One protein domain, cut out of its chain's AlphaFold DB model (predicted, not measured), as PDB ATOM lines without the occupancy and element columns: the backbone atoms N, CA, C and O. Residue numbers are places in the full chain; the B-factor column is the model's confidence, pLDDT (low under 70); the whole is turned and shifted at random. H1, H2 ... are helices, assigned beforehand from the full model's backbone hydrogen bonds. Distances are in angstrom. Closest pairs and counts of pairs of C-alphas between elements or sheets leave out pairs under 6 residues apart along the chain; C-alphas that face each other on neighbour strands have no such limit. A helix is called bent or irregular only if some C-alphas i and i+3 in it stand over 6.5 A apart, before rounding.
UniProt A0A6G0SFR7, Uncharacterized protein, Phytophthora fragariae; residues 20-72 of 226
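Overview. This is residues 20 to 72 of the 226 residues of an uncharacterized protein of Phytophthora fragariae (UniProt A0A6G0SFR7). A small head, residues 20 to 54, holds H1 and arm H2a of bent H2, meeting at a corner; arm H2b sticks out and makes the length. The 53 printed residues include two named helices, H1 then H2: all helix. The whole is only just loose, close to extended, radius of gyration of the C-alphas 14.9 A, spanning 45 by 18 by 17 A.

Arrangement. Look at H1, residues 29 to 36: it touches residues 40 to 43 alone of H2a, residues 40 to 52, about perpendicular at 89 degrees; the closest C-alphas, Val 33 and Glu 40, are 5.9 A apart. H2, residues 40 to 72, assigned as one helix by its hydrogen bonds, is bent: C-alphas 52 and 55 are 7.7 A apart. H2b, residues 55 to 72, is apart from H1 and stands to H2a at a steep tilt of 69.6 degrees, only just short of about perpendicular. Every O i to N i+4 pair is within hydrogen-bond range in H1 and H2b, 8 of 9 in H2a.

Along the chain. Find C-alpha 29 at (0.346, 34.577, -20.319), where H1 begins its 10.3 A. H2a, 18.8 A, is irregular: C-alphas 49 and 52 are 7.6 A apart. H2b runs 25.9 A to C-alpha 72 at (-13.998, 36.263, -60.383).

Size, cuts and confidence. The C-alphas farthest apart, Val 30 and His 71, are 44.8 A apart. The printed part has no cut; H1 to H2 is a tight link. Look for pLDDT under 70 at residues 57 to 66, 68, 71 and 72.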
ATOM      1  N   LYS A  20      -6.301  30.719 -30.805       91.12
ATOM      2  CA  LYS A  20      -5.697  29.602 -30.062       91.12
ATOM      3  C   LYS A  20      -5.634  29.882 -28.561       91.12
ATOM      4  O   LYS A  20      -5.909  28.987 -27.775       91.12
ATOM      5  N   TRP A  21      -5.333  31.117 -28.153       91.31
ATOM      6  CA  TRP A  21      -5.400  31.492 -26.738       91.31
ATOM      7  C   TRP A  21      -6.838  31.520 -26.198       91.31
ATOM      8  O   TRP A  21      -7.088  31.034 -25.102       91.31
ATOM      9  N   ARG A  22      -7.806  32.052 -26.950       88.81
ATOM     10  CA  ARG A  22      -9.223  32.050 -26.548       88.81
ATOM     11  C   ARG A  22      -9.767  30.633 -26.341       88.81
ATOM     12  O   ARG A  22     -10.526  30.419 -25.402       88.81
ATOM     13  N   ASP A  23      -9.363  29.700 -27.193       92.25
ATOM     14  CA  ASP A  23      -9.809  28.305 -27.156       92.25
ATOM     15  C   ASP A  23      -9.127  27.500 -26.030       92.25
ATOM     16  O   ASP A  23      -9.568  26.401 -25.707       92.25
ATOM     17  N   ASN A  24      -8.086  28.060 -25.400       89.94
ATOM     18  CA  ASN A  24      -7.368  27.473 -24.269       89.94
ATOM     19  C   ASN A  24      -7.340  28.464 -23.086       89.94
ATOM     20  O   ASN A  24      -6.307  29.091 -22.821       89.94
ATOM     21  N   PRO A  25      -8.468  28.638 -22.371       87.31
ATOM     22  CA  PRO A  25      -8.576  29.620 -21.290       87.31
ATOM     23  C   PRO A  25      -7.659  29.320 -20.095       87.31
ATOM     24  O   PRO A  25      -7.337  30.238 -19.342       87.31
ATOM     25  N   ASP A  26      -7.208  28.072 -19.950       90.88
ATOM     26  CA  ASP A  26      -6.304  27.633 -18.880       90.88
ATOM     27  C   ASP A  26      -4.856  28.086 -19.102       90.88
ATOM     28  O   ASP A  26      -4.033  28.046 -18.185       90.88
ATOM     29  N   TRP A  27      -4.515  28.535 -20.315       91.50
ATOM     30  CA  TRP A  27      -3.171  29.004 -20.609       91.50
ATOM     31  C   TRP A  27      -2.905  30.356 -19.961       91.50
ATOM     32  O   TRP A  27      -3.527  31.381 -20.280       91.50
ATOM     33  N   THR A  28      -1.885  30.378 -19.106       90.25
ATOM     34  CA  THR A  28      -1.351  31.624 -18.574       90.25
ATOM     35  C   THR A  28      -0.682  32.443 -19.683       90.25
ATOM     36  O   THR A  28      -0.385  31.967 -20.784       90.25
ATOM     37  N   ILE A  29      -0.410  33.718 -19.399       86.50
ATOM     38  CA  ILE A  29       0.346  34.577 -20.319       86.50
ATOM     39  C   ILE A  29       1.737  33.980 -20.607       86.50
ATOM     40  O   ILE A  29       2.230  34.073 -21.724       86.50
ATOM     41  N   VAL A  30       2.353  33.324 -19.624       88.88
ATOM     42  CA  VAL A  30       3.673  32.704 -19.783       88.88
ATOM     43  C   VAL A  30       3.588  31.458 -20.664       88.88
ATOM     44  O   VAL A  30       4.399  31.303 -21.578       88.88
ATOM     45  N   ASP A  31       2.576  30.612 -20.453       89.19
ATOM     46  CA  ASP A  31       2.355  29.430 -21.293       89.19
ATOM     47  C   ASP A  31       2.068  29.837 -22.735       89.19
ATOM     48  O   ASP A  31       2.688  29.328 -23.657       89.19
ATOM     49  N   THR A  32       1.217  30.837 -22.950       88.56
ATOM     50  CA  THR A  32       0.936  31.332 -24.307       88.56
ATOM     51  C   THR A  32       2.148  31.940 -24.993       88.56
ATOM     52  O   THR A  32       2.323  31.751 -26.193       88.56
ATOM     53  N   VAL A  33       3.025  32.628 -24.267       90.81
ATOM     54  CA  VAL A  33       4.306  33.099 -24.813       90.81
ATOM     55  C   VAL A  33       5.185  31.921 -25.241       90.81
ATOM     56  O   VAL A  33       5.780  31.982 -26.320       90.81
ATOM     57  N   ARG A  34       5.235  30.850 -24.435       90.00
ATOM     58  CA  ARG A  34       5.987  29.625 -24.741       90.00
ATOM     59  C   ARG A  34       5.410  28.889 -25.952       90.00
ATOM     60  O   ARG A  34       6.161  28.583 -26.871       90.00
ATOM     61  N   GLU A  35       4.098  28.672 -25.983       90.62
ATOM     62  CA  GLU A  35       3.419  27.915 -27.041       90.62
ATOM     63  C   GLU A  35       3.332  28.692 -28.365       90.62
ATOM     64  O   GLU A  35       3.483  28.126 -29.446       90.62
ATOM     65  N   LEU A  36       3.100  30.009 -28.314       86.81
ATOM     66  CA  LEU A  36       2.905  30.837 -29.514       86.81
ATOM     67  C   LEU A  36       4.211  31.478 -30.014       86.81
ATOM     68  O   LEU A  36       4.252  32.015 -31.128       86.81
ATOM     69  N   GLY A  37       5.278  31.466 -29.206       86.31
ATOM     70  CA  GLY A  37       6.562  32.082 -29.551       86.31
ATOM     71  C   GLY A  37       6.429  33.584 -29.833       86.31
ATOM     72  O   GLY A  37       6.984  34.108 -30.808       86.31
ATOM     73  N   VAL A  38       5.615  34.281 -29.036       87.12
ATOM     74  CA  VAL A  38       5.379  35.731 -29.129       87.12
ATOM     75  C   VAL A  38       5.808  36.371 -27.821       87.12
ATOM     76  O   VAL A  38       5.513  35.841 -26.761       87.12
ATOM     77  N   LYS A  39       6.472  37.528 -27.872       89.31
ATOM     78  CA  LYS A  39       6.827  38.277 -26.660       89.31
ATOM     79  C   LYS A  39       5.564  38.682 -25.895       89.31
ATOM     80  O   LYS A  39       4.598  39.149 -26.497       89.31
ATOM     81  N   GLU A  40       5.609  38.589 -24.569       90.12
ATOM     82  CA  GLU A  40       4.477  38.912 -23.694       90.12
ATOM     83  C   GLU A  40       3.879  40.298 -23.972       90.12
ATOM     84  O   GLU A  40       2.669  40.435 -24.139       90.12
ATOM     85  N   SER A  41       4.723  41.329 -24.071       88.12
ATOM     86  CA  SER A  41       4.280  42.706 -24.316       88.12
ATOM     87  C   SER A  41       3.459  42.828 -25.600       88.12
ATOM     88  O   SER A  41       2.422  43.486 -25.627       88.12
ATOM     89  N   THR A  42       3.902  42.144 -26.653       89.44
ATOM     90  CA  THR A  42       3.235  42.108 -27.954       89.44
ATOM     91  C   THR A  42       1.905  41.371 -27.864       89.44
ATOM     92  O   THR A  42       0.900  41.848 -28.382       89.44
ATOM     93  N   LEU A  43       1.870  40.241 -27.155       90.12
ATOM     94  CA  LEU A  43       0.651  39.461 -26.970       90.12
ATOM     95  C   LEU A  43      -0.407  40.241 -26.166       90.12
ATOM     96  O   LEU A  43      -1.588  40.231 -26.518       90.12
ATOM     97  N   ARG A  44       0.011  40.978 -25.127       90.25
ATOM     98  CA  ARG A  44      -0.874  41.854 -24.336       90.25
ATOM     99  C   ARG A  44      -1.411  43.026 -25.159       90.25
ATOM    100  O   ARG A  44      -2.597  43.339 -25.049       90.25
ATOM    101  N   ASP A  45      -0.579  43.646 -25.995       91.31
ATOM    102  CA  ASP A  45      -1.013  44.715 -26.904       91.31
ATOM    103  C   ASP A  45      -2.025  44.197 -27.940       91.31
ATOM    104  O   ASP A  45      -3.105  44.771 -28.096       91.31
ATOM    105  N   TRP A  46      -1.755  43.048 -28.563       91.69
ATOM    106  CA  TRP A  46      -2.686  42.423 -29.504       91.69
ATOM    107  C   TRP A  46      -4.013  42.055 -28.849       91.69
ATOM    108  O   TRP A  46      -5.069  42.315 -29.427       91.69
ATOM    109  N   LYS A  47      -3.982  41.516 -27.624       89.62
ATOM    110  CA  LYS A  47      -5.194  41.259 -26.842       89.62
ATOM    111  C   LYS A  47      -5.985  42.550 -26.631       89.62
ATOM    112  O   LYS A  47      -7.174  42.588 -26.910       89.62
ATOM    113  N   ARG A  48      -5.351  43.653 -26.235       89.88
ATOM    114  CA  ARG A  48      -6.064  44.929 -26.058       89.88
ATOM    115  C   ARG A  48      -6.721  45.426 -27.355       89.88
ATOM    116  O   ARG A  48      -7.843  45.920 -27.314       89.88
ATOM    117  N   ARG A  49      -6.034  45.312 -28.496       88.88
ATOM    118  CA  ARG A  49      -6.491  45.888 -29.775       88.88
ATOM    119  C   ARG A  49      -7.511  45.027 -30.516       88.88
ATOM    120  O   ARG A  49      -8.447  45.564 -31.106       88.88
ATOM    121  N   TYR A  50      -7.327  43.707 -30.513       88.50
ATOM    122  CA  TYR A  50      -8.039  42.809 -31.426       88.50
ATOM    123  C   TYR A  50      -9.020  41.862 -30.736       88.50
ATOM    124  O   TYR A  50      -9.893  41.332 -31.419       88.50
ATOM    125  N   TRP A  51      -8.954  41.681 -29.412       88.31
ATOM    126  CA  TRP A  51      -9.767  40.683 -28.698       88.31
ATOM    127  C   TRP A  51     -11.276  40.855 -28.900       88.31
ATOM    128  O   TRP A  51     -11.984  39.880 -29.119       88.31
ATOM    129  N   HIS A  52     -11.769  42.095 -28.934       86.75
ATOM    130  CA  HIS A  52     -13.189  42.392 -29.174       86.75
ATOM    131  C   HIS A  52     -13.632  42.215 -30.634       86.75
ATOM    132  O   HIS A  52     -14.824  42.239 -30.923       86.75
ATOM    133  N   ARG A  53     -12.686  42.111 -31.573       83.19
ATOM    134  CA  ARG A  53     -12.951  42.052 -33.018       83.19
ATOM    135  C   ARG A  53     -12.603  40.693 -33.626       83.19
ATOM    136  O   ARG A  53     -12.700  40.559 -34.842       83.19
ATOM    137  N   LEU A  54     -12.226  39.704 -32.808       84.12
ATOM    138  CA  LEU A  54     -11.809  38.379 -33.283       84.12
ATOM    139  C   LEU A  54     -12.873  37.717 -34.169       84.12
ATOM    140  O   LEU A  54     -12.518  37.154 -35.202       84.12
ATOM    141  N   ASP A  55     -14.152  37.856 -33.814       76.75
ATOM    142  CA  ASP A  55     -15.266  37.269 -34.573       76.75
ATOM    143  C   ASP A  55     -15.622  38.092 -35.822       76.75
ATOM    144  O   ASP A  55     -16.041  37.554 -36.843       76.75
ATOM    145  N   LYS A  56     -15.411  39.414 -35.778       77.00
ATOM    146  CA  LYS A  56     -15.749  40.314 -36.890       77.00
ATOM    147  C   LYS A  56     -14.784  40.169 -38.067       77.00
ATOM    148  O   LYS A  56     -15.214  40.173 -39.214       77.00
ATOM    149  N   ILE A  57     -13.490  40.026 -37.782       69.44
ATOM    150  CA  ILE A  57     -12.462  39.949 -38.831       69.44
ATOM    151  C   ILE A  57     -12.571  38.630 -39.613       69.44
ATOM    152  O   ILE A  57     -12.285  38.595 -40.805       69.44
ATOM    153  N   GLU A  58     -13.053  37.561 -38.978       62.94
ATOM    154  CA  GLU A  58     -13.324  36.290 -39.655       62.94
ATOM    155  C   GLU A  58     -14.513  36.385 -40.616       62.94
ATOM    156  O   GLU A  58     -14.437  35.877 -41.734       62.94
ATOM    157  N   CYS A  59     -15.573  37.103 -40.232       58.75
ATOM    158  CA  CYS A  59     -16.694  37.382 -41.128       58.75
ATOM    159  C   CYS A  59     -16.261  38.209 -42.346       58.75
ATOM    160  O   CYS A  59     -16.645  37.875 -43.466       58.75
ATOM    161  N   ASP A  60     -15.440  39.246 -42.160       65.50
ATOM    162  CA  ASP A  60     -14.998  40.107 -43.264       65.50
ATOM    163  C   ASP A  60     -14.083  39.355 -44.258       65.50
ATOM    164  O   ASP A  60     -14.246  39.502 -45.473       65.50
ATOM    165  N   ASP A  61     -13.176  38.493 -43.776       64.62
ATOM    166  CA  ASP A  61     -12.300  37.674 -44.633       64.62
ATOM    167  C   ASP A  61     -13.081  36.596 -45.409       64.62
ATOM    168  O   ASP A  61     -12.843  36.398 -46.604       64.62
ATOM    169  N   LEU A  62     -14.052  35.930 -44.769       60.69
ATOM    170  CA  LEU A  62     -14.920  34.949 -45.433       60.69
ATOM    171  C   LEU A  62     -15.822  35.611 -46.481       60.69
ATOM    172  O   LEU A  62     -15.977  35.083 -47.583       60.69
ATOM    173  N   MET A  63     -16.374  36.788 -46.177       65.25
ATOM    174  CA  MET A  63     -17.200  37.550 -47.118       65.25
ATOM    175  C   MET A  63     -16.376  38.076 -48.295       65.25
ATOM    176  O   MET A  63     -16.847  38.035 -49.431       65.25
ATOM    177  N   ARG A  64     -15.123  38.493 -48.067       68.81
ATOM    178  CA  ARG A  64     -14.197  38.887 -49.138       68.81
ATOM    179  C   ARG A  64     -13.820  37.706 -50.035       68.81
ATOM    180  O   ARG A  64     -13.837  37.851 -51.255       68.81
ATOM    181  N   ALA A  65     -13.518  36.543 -49.457       65.31
ATOM    182  CA  ALA A  65     -13.207  35.335 -50.220       65.31
ATOM    183  C   ALA A  65     -14.415  34.849 -51.035       65.31
ATOM    184  O   ALA A  65     -14.279  34.546 -52.219       65.31
ATOM    185  N   LYS A  66     -15.613  34.856 -50.435       69.56
ATOM    186  CA  LYS A  66     -16.864  34.533 -51.127       69.56
ATOM    187  C   LYS A  66     -17.143  35.508 -52.273       69.56
ATOM    188  O   LYS A  66     -17.391  35.068 -53.388       69.56
ATOM    189  N   HIS A  67     -17.032  36.816 -52.033       70.38
ATOM    190  CA  HIS A  67     -17.207  37.835 -53.070       70.38
ATOM    191  C   HIS A  67     -16.209  37.649 -54.224       70.38
ATOM    192  O   HIS A  67     -16.564  37.799 -55.388       70.38
ATOM    193  N   PHE A  68     -14.963  37.276 -53.930       69.94
ATOM    194  CA  PHE A  68     -13.983  36.984 -54.972       69.94
ATOM    195  C   PHE A  68     -14.363  35.753 -55.810       69.94
ATOM    196  O   PHE A  68     -14.293  35.808 -57.034       69.94
ATOM    197  N   ILE A  69     -14.819  34.665 -55.184       73.56
ATOM    198  CA  ILE A  69     -15.265  33.456 -55.896       73.56
ATOM    199  C   ILE A  69     -16.506  33.748 -56.750       73.56
ATOM    200  O   ILE A  69     -16.540  33.372 -57.921       73.56
ATOM    201  N   ASP A  70     -17.481  34.474 -56.202       70.25
ATOM    202  CA  ASP A  70     -18.738  34.793 -56.887       70.25
ATOM    203  C   ASP A  70     -18.527  35.730 -58.094       70.25
ATOM    204  O   ASP A  70     -19.207  35.590 -59.111       70.25
ATOM    205  N   HIS A  71     -17.574  36.667 -58.009       66.31
ATOM    206  CA  HIS A  71     -17.347  37.674 -59.054       66.31
ATOM    207  C   HIS A  71     -16.183  37.366 -60.009       66.31
ATOM    208  O   HIS A  71     -16.191  37.850 -61.140       66.31
ATOM    209  N   TYR A  72     -15.206  36.555 -59.598       62.31
ATOM    210  CA  TYR A  72     -13.998  36.263 -60.383       62.31
ATOM    211  C   TYR A  72     -13.731  34.760 -60.592       62.31
ATOM    212  O   TYR A  72     -12.910  34.409 -61.435       62.31
TER     213      TYR A  72